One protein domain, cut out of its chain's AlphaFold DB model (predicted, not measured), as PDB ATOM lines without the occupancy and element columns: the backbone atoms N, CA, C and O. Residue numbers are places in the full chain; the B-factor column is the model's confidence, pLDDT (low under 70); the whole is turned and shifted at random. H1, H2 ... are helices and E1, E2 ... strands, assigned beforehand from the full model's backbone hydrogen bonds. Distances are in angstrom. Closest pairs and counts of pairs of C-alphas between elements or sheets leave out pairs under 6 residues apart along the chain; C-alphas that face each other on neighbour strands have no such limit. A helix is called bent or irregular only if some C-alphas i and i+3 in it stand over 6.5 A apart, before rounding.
ATOM      1  N   VAL A  89     146.411 165.888 125.185       92.75
ATOM      2  CA  VAL A  89     146.591 166.441 123.839       92.75
ATOM      3  C   VAL A  89     146.198 167.909 123.811       92.75
ATOM      4  O   VAL A  89     145.137 168.283 124.324       92.75
ATOM      5  N   LEU A  90     147.035 168.734 123.190       94.25
ATOM      6  CA  LEU A  90     146.722 170.104 122.811       94.25
ATOM      7  C   LEU A  90     146.491 170.154 121.299       94.25
ATOM      8  O   LEU A  90     147.382 169.844 120.521       94.25
ATOM      9  N   TRP A  91     145.284 170.539 120.890       92.44
ATOM     10  CA  TRP A  91     144.929 170.726 119.478       92.44
ATOM     11  C   TRP A  91     145.189 172.166 119.021       92.44
ATOM     12  O   TRP A  91     145.088 173.052 119.874       92.44
ATOM     13  N   PRO A  92     145.373 172.434 117.715       90.94
ATOM     14  CA  PRO A  92     145.567 173.789 117.186       90.94
ATOM     15  C   PRO A  92     144.392 174.726 117.489       90.94
ATOM     16  O   PRO A  92     144.579 175.879 117.855       90.94
ATOM     17  N   SER A  93     143.160 174.209 117.477       88.94
ATOM     18  CA  SER A  93     141.942 174.971 117.784       88.94
ATOM     19  C   SER A  93     141.120 174.342 118.919       88.94
ATOM     20  O   SER A  93     141.352 173.202 119.338       88.94
ATOM     21  N   PHE A  94     140.160 175.097 119.466       85.00
ATOM     22  CA  PHE A  94     139.237 174.597 120.499       85.00
ATOM     23  C   PHE A  94     138.306 173.493 119.972       85.00
ATOM     24  O   PHE A  94     137.983 172.549 120.702       85.00
ATOM     25  N   ASP A  95     137.907 173.612 118.707       81.00
ATOM     26  CA  ASP A  95     137.006 172.706 118.005       81.00
ATOM     27  C   ASP A  95     137.748 172.114 116.796       81.00
ATOM     28  O   ASP A  95     137.552 172.580 115.674       81.00
ATOM     29  N   PRO A  96     138.641 171.127 117.009       71.69
ATOM     30  CA  PRO A  96     139.323 170.474 115.903       71.69
ATOM     31  C   PRO A  96     138.284 169.757 115.033       71.69
ATOM     32  O   PRO A  96     137.428 169.032 115.544       71.69
ATOM     33  N   ASP A  97     138.377 169.954 113.724       65.25
ATOM     34  CA  ASP A  97     137.546 169.316 112.694       65.25
ATOM     35  C   ASP A  97     137.859 167.822 112.496       65.25
ATOM     36  O   ASP A  97     137.154 167.126 111.768       65.25
ATOM     37  N   GLY A  98     138.868 167.314 113.206       58.78
ATOM     38  CA  GLY A  98     139.326 165.932 113.131       58.78
ATOM     39  C   GLY A  98     140.423 165.701 112.093       58.78
ATOM     40  O   GLY A  98     140.900 164.574 112.019       58.78
ATOM     41  N   SER A  99     140.832 166.737 111.348       52.19
ATOM     42  CA  SER A  99     141.900 166.676 110.335       52.19
ATOM     43  C   SER A  99     143.222 167.332 110.743       52.19
ATOM     44  O   SER A  99     144.202 167.178 110.031       52.19
ATOM     45  N   GLY A 100     143.279 168.061 111.862       60.12
ATOM     46  CA  GLY A 100     144.507 168.742 112.287       60.12
ATOM     47  C   GLY A 100     145.479 167.851 113.065       60.12
ATOM     48  O   GLY A 100     145.051 167.125 113.966       60.12
ATOM     49  N   ASN A 101     146.778 167.986 112.783       77.06
ATOM     50  CA  ASN A 101     147.854 167.466 113.625       77.06
ATOM     51  C   ASN A 101     147.739 168.028 115.048       77.06
ATOM     52  O   ASN A 101     147.215 169.120 115.295       77.06
ATOM     53  N   ARG A 102     148.174 167.242 116.029       89.56
ATOM     54  CA  ARG A 102     148.209 167.683 117.428       89.56
ATOM     55  C   ARG A 102     149.362 168.673 117.560       89.56
ATOM     56  O   ARG A 102     150.393 168.478 116.946       89.56
ATOM     57  N   VAL A 103     149.211 169.704 118.387       93.94
ATOM     58  CA  VAL A 103     150.334 170.608 118.684       93.94
ATOM     59  C   VAL A 103     151.247 169.938 119.699       93.94
ATOM     60  O   VAL A 103     152.408 169.683 119.422       93.94
ATOM     61  N   LEU A 104     150.702 169.590 120.870       94.81
ATOM     62  CA  LEU A 104     151.449 168.896 121.917       94.81
ATOM     63  C   LEU A 104     150.759 167.605 122.337       94.81
ATOM     64  O   LEU A 104     149.526 167.556 122.444       94.81
ATOM     65  N   GLN A 105     151.562 166.609 122.704       93.88
ATOM     66  CA  GLN A 105     151.090 165.394 123.357       93.88
ATOM     67  C   GLN A 105     151.974 165.011 124.538       93.88
ATOM     68  O   GLN A 105     153.194 165.070 124.485       93.88
ATOM     69  N   THR A 106     151.337 164.613 125.633       92.12
ATOM     70  CA  THR A 106     152.007 164.067 126.816       92.12
ATOM     71  C   THR A 106     151.574 162.629 127.037       92.12
ATOM     72  O   THR A 106     150.415 162.289 126.780       92.12
ATOM     73  N   TYR A 107     152.464 161.823 127.609       87.75
ATOM     74  CA  TYR A 107     152.174 160.467 128.084       87.75
ATOM     75  C   TYR A 107     152.389 160.305 129.601       87.75
ATOM     76  O   TYR A 107     151.866 159.378 130.224       87.75
ATOM     77  N   ASP A 108     153.079 161.253 130.241       84.56
ATOM     78  CA  ASP A 108     153.413 161.233 131.669       84.56
ATOM     79  C   ASP A 108     152.680 162.316 132.493       84.56
ATOM     80  O   ASP A 108     152.683 162.263 133.728       84.56
ATOM     81  N   PHE A 109     151.988 163.249 131.822       89.62
ATOM     82  CA  PHE A 109     151.345 164.442 132.388       89.62
ATOM     83  C   PHE A 109     152.301 165.454 133.036       89.62
ATOM     84  O   PHE A 109     151.846 166.310 133.796       89.62
ATOM     85  N   LYS A 110     153.595 165.379 132.731       91.44
ATOM     86  CA  LYS A 110     154.623 166.308 133.218       91.44
ATOM     87  C   LYS A 110     155.313 167.013 132.064       91.44
ATOM     88  O   LYS A 110     155.448 168.232 132.097       91.44
ATOM     89  N   THR A 111     155.690 166.253 131.045       93.12
ATOM     90  CA  THR A 111     156.350 166.739 129.837       93.12
ATOM     91  C   THR A 111     155.496 166.429 128.617       93.12
ATOM     92  O   THR A 111     154.715 165.475 128.619       93.12
ATOM     93  N   ALA A 112     155.574 167.274 127.596       94.62
ATOM     94  CA  ALA A 112     154.897 167.047 126.328       94.62
ATOM     95  C   ALA A 112     155.856 167.244 125.163       94.62
ATOM     96  O   ALA A 112     156.734 168.097 125.232       94.62
ATOM     97  N   GLN A 113     155.652 166.459 124.117       94.06
ATOM     98  CA  GLN A 113     156.377 166.524 122.856       94.06
ATOM     99  C   GLN A 113     155.585 167.373 121.857       94.06
ATOM    100  O   GLN A 113     154.347 167.361 121.895       94.06
ATOM    101  N   LEU A 114     156.292 168.103 120.991       93.44
ATOM    102  CA  LEU A 114     155.713 168.691 119.781       93.44
ATOM    103  C   LEU A 114     155.329 167.573 118.806       93.44
ATOM    104  O   LEU A 114     156.134 166.680 118.573       93.44
ATOM    105  N   MET A 115     154.108 167.625 118.273       91.56
ATOM    106  CA  MET A 115     153.540 166.578 117.404       91.56
ATOM    107  C   MET A 115     153.215 167.081 115.989       91.56
ATOM    108  O   MET A 115     152.504 166.409 115.245       91.56
ATOM    109  N   CYS A 116     153.662 168.285 115.650       88.50
ATOM    110  CA  CYS A 116     153.493 168.908 114.344       88.50
ATOM    111  C   CYS A 116     154.765 169.670 113.986       88.50
ATOM    112  O   CYS A 116     155.590 169.952 114.863       88.50
ATOM    113  N   ASP A 117     154.889 170.073 112.726       87.81
ATOM    114  CA  ASP A 117     155.972 170.966 112.346       87.81
ATOM    115  C   ASP A 117     155.872 172.288 113.123       87.81
ATOM    116  O   ASP A 117     154.764 172.791 113.362       87.81
ATOM    117  N   PRO A 118     157.005 172.901 113.517       88.31
ATOM    118  CA  PRO A 118     156.995 174.190 114.204       88.31
ATOM    119  C   PRO A 118     156.239 175.292 113.445       88.31
ATOM    120  O   PRO A 118     155.683 176.186 114.075       88.31
ATOM    121  N   GLU A 119     156.193 175.221 112.110       88.38
ATOM    122  CA  GLU A 119     155.469 176.168 111.247       88.38
ATOM    123  C   GLU A 119     153.943 175.956 111.255       88.38
ATOM    124  O   GLU A 119     153.194 176.874 110.923       88.38
ATOM    125  N   GLU A 120     153.462 174.777 111.670       89.56
ATOM    126  CA  GLU A 120     152.030 174.471 111.812       89.56
ATOM    127  C   GLU A 120     151.456 174.914 113.168       89.56
ATOM    128  O   GLU A 120     150.237 174.889 113.385       89.56
ATOM    129  N   VAL A 121     152.318 175.322 114.103       91.94
ATOM    130  CA  VAL A 121     151.895 175.837 115.405       91.94
ATOM    131  C   VAL A 121     151.153 177.163 115.204       91.94
ATOM    132  O   VAL A 121     151.719 178.093 114.634       91.94
ATOM    133  N   PRO A 122     149.912 177.315 115.708       93.12
ATOM    134  CA  PRO A 122     149.188 178.577 115.581       93.12
ATOM    135  C   PRO A 122     149.955 179.748 116.202       93.12
ATOM    136  O   PRO A 122     150.396 179.642 117.347       93.12
ATOM    137  N   ASP A 123     150.012 180.886 115.501       94.19
ATOM    138  CA  ASP A 123     150.720 182.104 115.937       94.19
ATOM    139  C   ASP A 123     150.410 182.499 117.390       94.19
ATOM    140  O   ASP A 123     151.293 182.872 118.157       94.19
ATOM    141  N   GLU A 124     149.145 182.367 117.801       92.81
ATOM    142  CA  GLU A 124     148.677 182.700 119.154       92.81
ATOM    143  C   GLU A 124     149.248 181.805 120.267       92.81
ATOM    144  O   GLU A 124     149.106 182.127 121.450       92.81
ATOM    145  N   MET A 125     149.851 180.671 119.908       95.19
ATOM    146  CA  MET A 125     150.463 179.729 120.840       95.19
ATOM    147  C   MET A 125     151.976 179.873 120.932       95.19
ATOM    148  O   MET A 125     152.525 179.460 121.949       95.19
ATOM    149  N   ILE A 126     152.641 180.444 119.924       95.12
ATOM    150  CA  ILE A 126     154.107 180.417 119.796       95.12
ATOM    151  C   ILE A 126     154.786 180.979 121.050       95.12
ATOM    152  O   ILE A 126     155.539 180.257 121.701       95.12
ATOM    153  N   ASP A 127     154.452 182.211 121.444       96.44
ATOM    154  CA  ASP A 127     155.060 182.869 122.610       96.44
ATOM    155  C   ASP A 127     154.829 182.071 123.905       96.44
ATOM    156  O   ASP A 127     155.732 181.892 124.721       96.44
ATOM    157  N   VAL A 128     153.615 181.538 124.078       96.56
ATOM    158  CA  VAL A 128     153.254 180.747 125.262       96.56
ATOM    159  C   VAL A 128     153.999 179.418 125.285       96.56
ATOM    160  O   VAL A 128     154.373 178.950 126.355       96.56
ATOM    161  N   LEU A 129     154.178 178.765 124.140       97.06
ATOM    162  CA  LEU A 129     154.908 177.505 124.075       97.06
ATOM    163  C   LEU A 129     156.400 177.725 124.318       97.06
ATOM    164  O   LEU A 129     156.998 176.951 125.064       97.06
ATOM    165  N   GLU A 130     156.977 178.788 123.762       96.69
ATOM    166  CA  GLU A 130     158.390 179.123 123.941       96.69
ATOM    167  C   GLU A 130     158.733 179.379 125.418       96.69
ATOM    168  O   GLU A 130     159.691 178.805 125.936       96.69
ATOM    169  N   ASP A 131     157.880 180.108 126.149       97.62
ATOM    170  CA  ASP A 131     158.039 180.351 127.595       97.62
ATOM    171  C   ASP A 131     158.057 179.063 128.447       97.62
ATOM    172  O   ASP A 131     158.542 179.056 129.583       97.62
ATOM    173  N   TYR A 132     157.504 177.964 127.926       97.75
ATOM    174  CA  TYR A 132     157.370 176.680 128.620       97.75
ATOM    175  C   TYR A 132     158.209 175.566 127.988       97.75
ATOM    176  O   TYR A 132     158.074 174.398 128.380       97.75
ATOM    177  N   LYS A 133     159.082 175.905 127.039       97.75
ATOM    178  CA  LYS A 133     159.992 174.965 126.394       97.75
ATOM    179  C   LYS A 133     161.081 174.522 127.369       97.75
ATOM    180  O   LYS A 133     161.678 175.317 128.090       97.75
ATOM    181  N   LEU A 134     161.312 173.218 127.418       96.56
ATOM    182  CA  LEU A 134     162.321 172.568 128.254       96.56
ATOM    183  C   LEU A 134     163.522 172.096 127.434       96.56
ATOM    184  O   LEU A 134     164.637 172.089 127.955       96.56
ATOM    185  N   ALA A 135     163.294 171.693 126.181       95.25
ATOM    186  CA  ALA A 135     164.338 171.279 125.253       95.25
ATOM    187  C   ALA A 135     163.941 171.599 123.805       95.25
ATOM    188  O   ALA A 135     162.769 171.488 123.435       95.25
ATOM    189  N   ASP A 136     164.929 171.977 122.999       93.50
ATOM    190  CA  ASP A 136     164.790 172.096 121.549       93.50
ATOM    191  C   ASP A 136     164.688 170.721 120.888       93.50
ATOM    192  O   ASP A 136     165.166 169.724 121.430       93.50
ATOM    193  N   ALA A 137     164.069 170.684 119.708       90.06
ATOM    194  CA  ALA A 137     164.089 169.494 118.872       90.06
ATOM    195  C   ALA A 137     165.526 169.193 118.414       90.06
ATOM    196  O   ALA A 137     166.343 170.097 118.218       90.06
ATOM    197  N   THR A 138     165.816 167.913 118.221       87.75
ATOM    198  CA  THR A 138     167.042 167.413 117.593       87.75
ATOM    199  C   THR A 138     166.680 166.660 116.314       87.75
ATOM    200  O   THR A 138     165.503 166.499 116.010       87.75
ATOM    201  N   GLU A 139     167.672 166.165 115.569       80.56
ATOM    202  CA  GLU A 139     167.415 165.328 114.384       80.56
ATOM    203  C   GLU A 139     166.590 164.069 114.695       80.56
ATOM    204  O   GLU A 139     165.964 163.523 113.798       80.56
ATOM    205  N   THR A 140     166.600 163.590 115.942       80.38
ATOM    206  CA  THR A 140     165.980 162.309 116.319       80.38
ATOM    207  C   THR A 140     164.953 162.421 117.439       80.38
ATOM    208  O   THR A 140     164.373 161.413 117.822       80.38
ATOM    209  N   GLU A 141     164.760 163.608 118.018       83.50
ATOM    210  CA  GLU A 141     163.863 163.801 119.163       83.50
ATOM    211  C   GLU A 141     163.084 165.117 119.028       83.50
ATOM    212  O   GLU A 141     163.685 166.146 118.703       83.50
ATOM    213  N   PRO A 142     161.771 165.133 119.321       89.00
ATOM    214  CA  PRO A 142     160.955 166.338 119.236       89.00
ATOM    215  C   PRO A 142     161.277 167.331 120.363       89.00
ATOM    216  O   PRO A 142     161.805 166.973 121.417       89.00
ATOM    217  N   ALA A 143     160.880 168.592 120.178       93.38
ATOM    218  CA  ALA A 143     160.965 169.597 121.235       93.38
ATOM    219  C   ALA A 143     160.097 169.206 122.445       93.38
ATOM    220  O   ALA A 143     158.979 168.702 122.293       93.38
ATOM    221  N   ILE A 144     160.599 169.480 123.652       95.38
ATOM    222  CA  ILE A 144     159.960 169.096 124.917       95.38
ATOM    223  C   ILE A 144     159.460 170.332 125.656       95.38
ATOM    224  O   ILE A 144     160.184 171.314 125.800       95.38
ATOM    225  N   TYR A 145     158.249 170.250 126.206       97.19
ATOM    226  CA  TYR A 145     157.555 171.338 126.896       97.19
ATOM    227  C   TYR A 145     157.086 170.922 128.291       97.19
ATOM    228  O   TYR A 145     156.747 169.762 128.542       97.19
ATOM    229  N   ASN A 146     157.011 171.883 129.213       97.25
ATOM    230  CA  ASN A 146     156.464 171.687 130.553       97.25
ATOM    231  C   ASN A 146     154.929 171.614 130.514       97.25
ATOM    232  O   ASN A 146     154.239 172.632 130.590       97.25
ATOM    233  N   TRP A 147     154.385 170.399 130.456       96.38
ATOM    234  CA  TRP A 147     152.943 170.160 130.394       96.38
ATOM    235  C   TRP A 147     152.204 170.550 131.678       96.38
ATOM    236  O   TRP A 147     151.077 171.047 131.621       96.38
ATOM    237  N   GLU A 148     152.795 170.300 132.850       93.94
ATOM    238  CA  GLU A 148     152.140 170.569 134.138       93.94
ATOM    239  C   GLU A 148     151.946 172.074 134.366       93.94
ATOM    240  O   GLU A 148     150.886 172.500 134.833       93.94
ATOM    241  N   GLY A 149     152.949 172.874 133.990       94.88
ATOM    242  CA  GLY A 149     152.921 174.330 134.103       94.88
ATOM    243  C   GLY A 149     152.144 175.039 132.992       94.88
ATOM    244  O   GLY A 149     151.723 176.176 133.200       94.88
ATOM    245  N   LEU A 150     151.937 174.387 131.842       96.50
ATOM    246  CA  LEU A 150     151.388 175.013 130.641       96.50
ATOM    247  C   LEU A 150     150.036 175.705 130.915       96.50
ATOM    248  O   LEU A 150     149.124 175.050 131.443       96.50
ATOM    249  N   PRO A 151     149.835 176.980 130.519       96.69
ATOM    250  CA  PRO A 151     148.580 177.700 130.752       96.69
ATOM    251  C   PRO A 151     147.361 176.983 130.152       96.69
ATOM    252  O   PRO A 151     146.291 176.936 130.762       96.69
ATOM    253  N   TYR A 152     147.544 176.322 129.006       96.25
ATOM    254  CA  TYR A 152     146.517 175.527 128.327       96.25
ATOM    255  C   TYR A 152     146.072 174.272 129.106       96.25
ATOM    256  O   TYR A 152     144.987 173.730 128.874       96.25
ATOM    257  N   ASN A 153     146.869 173.807 130.069       95.12
ATOM    258  CA  ASN A 153     146.530 172.664 130.917       95.12
ATOM    259  C   ASN A 153     145.890 173.081 132.263       95.12
ATOM    260  O   ASN A 153     145.616 172.234 133.119       95.12
ATOM    261  N   GLN A 154     145.589 174.369 132.460       93.94
ATOM    262  CA  GLN A 154     144.950 174.867 133.682       93.94
ATOM    263  C   GLN A 154     143.425 174.918 133.560       93.94
ATOM    264  O   GLN A 154     142.874 175.154 132.484       93.94
ATOM    265  N   PHE A 155     142.707 174.696 134.663       89.75
ATOM    266  CA  PHE A 155     141.253 174.885 134.678       89.75
ATOM    267  C   PHE A 155     140.905 176.355 134.423       89.75
ATOM    268  O   PHE A 155     141.505 177.245 135.015       89.75
ATOM    269  N   GLY A 156     139.919 176.594 133.563       90.69
ATOM    270  CA  GLY A 156     139.557 177.928 133.087       90.69
ATOM    271  C   GLY A 156     140.177 178.296 131.736       90.69
ATOM    272  O   GLY A 156     139.790 179.307 131.170       90.69
ATOM    273  N   SER A 157     141.097 177.487 131.197       93.94
ATOM    274  CA  SER A 157     141.716 177.742 129.882       93.94
ATOM    275  C   SER A 157     140.900 177.219 128.697       93.94
ATOM    276  O   SER A 157     141.203 177.534 127.549       93.94
ATOM    277  N   GLY A 158     139.886 176.385 128.947       90.19
ATOM    278  CA  GLY A 158     139.024 175.856 127.893       90.19
ATOM    279  C   GLY A 158     138.077 176.908 127.308       90.19
ATOM    280  O   GLY A 158     138.015 178.048 127.768       90.19
ATOM    281  N   LYS A 159     137.334 176.514 126.267       88.69
ATOM    282  CA  LYS A 159     136.434 177.409 125.527       88.69
ATOM    283  C   LYS A 159     135.453 178.090 126.486       88.69
ATOM    284  O   LYS A 159     134.891 177.426 127.357       88.69
ATOM    285  N   ASP A 160     135.289 179.404 126.350       88.19
ATOM    286  CA  ASP A 160     134.444 180.237 127.222       88.19
ATOM    287  C   ASP A 160     134.787 180.134 128.728       88.19
ATOM    288  O   ASP A 160     133.947 180.371 129.596       88.19
ATOM    289  N   GLY A 161     136.025 179.753 129.066       87.00
ATOM    290  CA  GLY A 161     136.469 179.552 130.447       87.00
ATOM    291  C   GLY A 161     136.056 178.207 131.057       87.00
ATOM    292  O   GLY A 161     136.202 177.992 132.264       87.00
ATOM    293  N   HIS A 162     135.524 177.278 130.260       84.00
ATOM    294  CA  HIS A 162     135.051 175.985 130.742       84.00
ATOM    295  C   HIS A 162     136.093 174.878 130.560       84.00
ATOM    296  O   HIS A 162     136.465 174.520 129.447       84.00
ATOM    297  N   GLY A 163     136.508 174.254 131.666       86.31
ATOM    298  CA  GLY A 163     137.442 173.127 131.633       86.31
ATOM    299  C   GLY A 163     138.869 173.554 131.283       86.31
ATOM    300  O   GLY A 163     139.311 174.621 131.699       86.31
ATOM    301  N   LYS A 164     139.601 172.700 130.569       92.06
ATOM    302  CA  LYS A 164     140.980 172.944 130.124       92.06
ATOM    303  C   LYS A 164     141.027 173.065 128.601       92.06
ATOM    304  O   LYS A 164     140.183 172.470 127.926       92.06
ATOM    305  N   ARG A 165     142.015 173.787 128.065       93.69
ATOM    306  CA  ARG A 165     142.298 173.823 126.623       93.69
ATOM    307  C   ARG A 165     142.862 172.491 126.132       93.69
ATOM    308  O   ARG A 165     142.489 172.031 125.052       93.69
ATOM    309  N   CYS A 166     143.726 171.873 126.932       93.12
ATOM    310  CA  CYS A 166     144.189 170.509 126.714       93.12
ATOM    311  C   CYS A 166     143.069 169.492 126.983       93.12
ATOM    312  O   CYS A 166     142.235 169.678 127.875       93.12
ATOM    313  N   LYS A 167     143.075 168.380 126.242       89.75
ATOM    314  CA  LYS A 167     142.150 167.255 126.426       89.75
ATOM    315  C   LYS A 167     142.883 166.066 127.039       89.75
ATOM    316  O   LYS A 167     143.776 165.495 126.420       89.75
TER     317      LYS A 167
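What this domain is: This is residues 89 to 167 of the 281 residues of an uncharacterized protein of Gimesia alba (UniProt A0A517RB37). Little regular structure: a small twisted sheet of four short strands has one short helix at its rim, and long loops, residues 89 to 103 and 147 to 167, make much of the rest. The 79 printed residues hold E1, E2, H1, E3, E4 in chain order; the sheet, E1-E2-E4-E3, is antiparallel. The class is mixed, with 21 residues in named elements; the whole is compact, radius of gyration of the C-alphas 11.9 A, spans 38 by 26 by 23 A.

Where its parts are: E1 is residues 104 to 106, from C-alpha 104 at (151.449, 168.896, 121.917); E2 111 to 114, 10.3 A; H1 123 to 130, 11.5 A; E3 133 to 135; E4 144 to 146, ending at C-alpha 146 (156.464, 171.687, 130.553).

How they stand to each other: Hairpin E1 and E2 has N 105 and O 113 at 3.0 A. E2 and E4 have N 112 and O 145 at 2.9 A. Hairpin E3 and E4 has N 134 and O 144 at 2.7 A. E2, H1, E3 form a split strand-helix-strand unit, two strands of one sheet with a helix between them along the chain and E4 between them in the sheet, its crossover right-handed. H1 only grazes the sheet, with residues 129 to 130. H1 is irregular, C-alphas 124 and 127 being 7.3 A apart; 2 of 4 O i to N i+4 pairs are within hydrogen-bond range.

The domain as a whole: The C-alphas farthest apart, Glu 139 and Asp 160, are 38.4 A apart. The printed part has no cut, and no link is long. Residues 97 to 100 have pLDDT under 70.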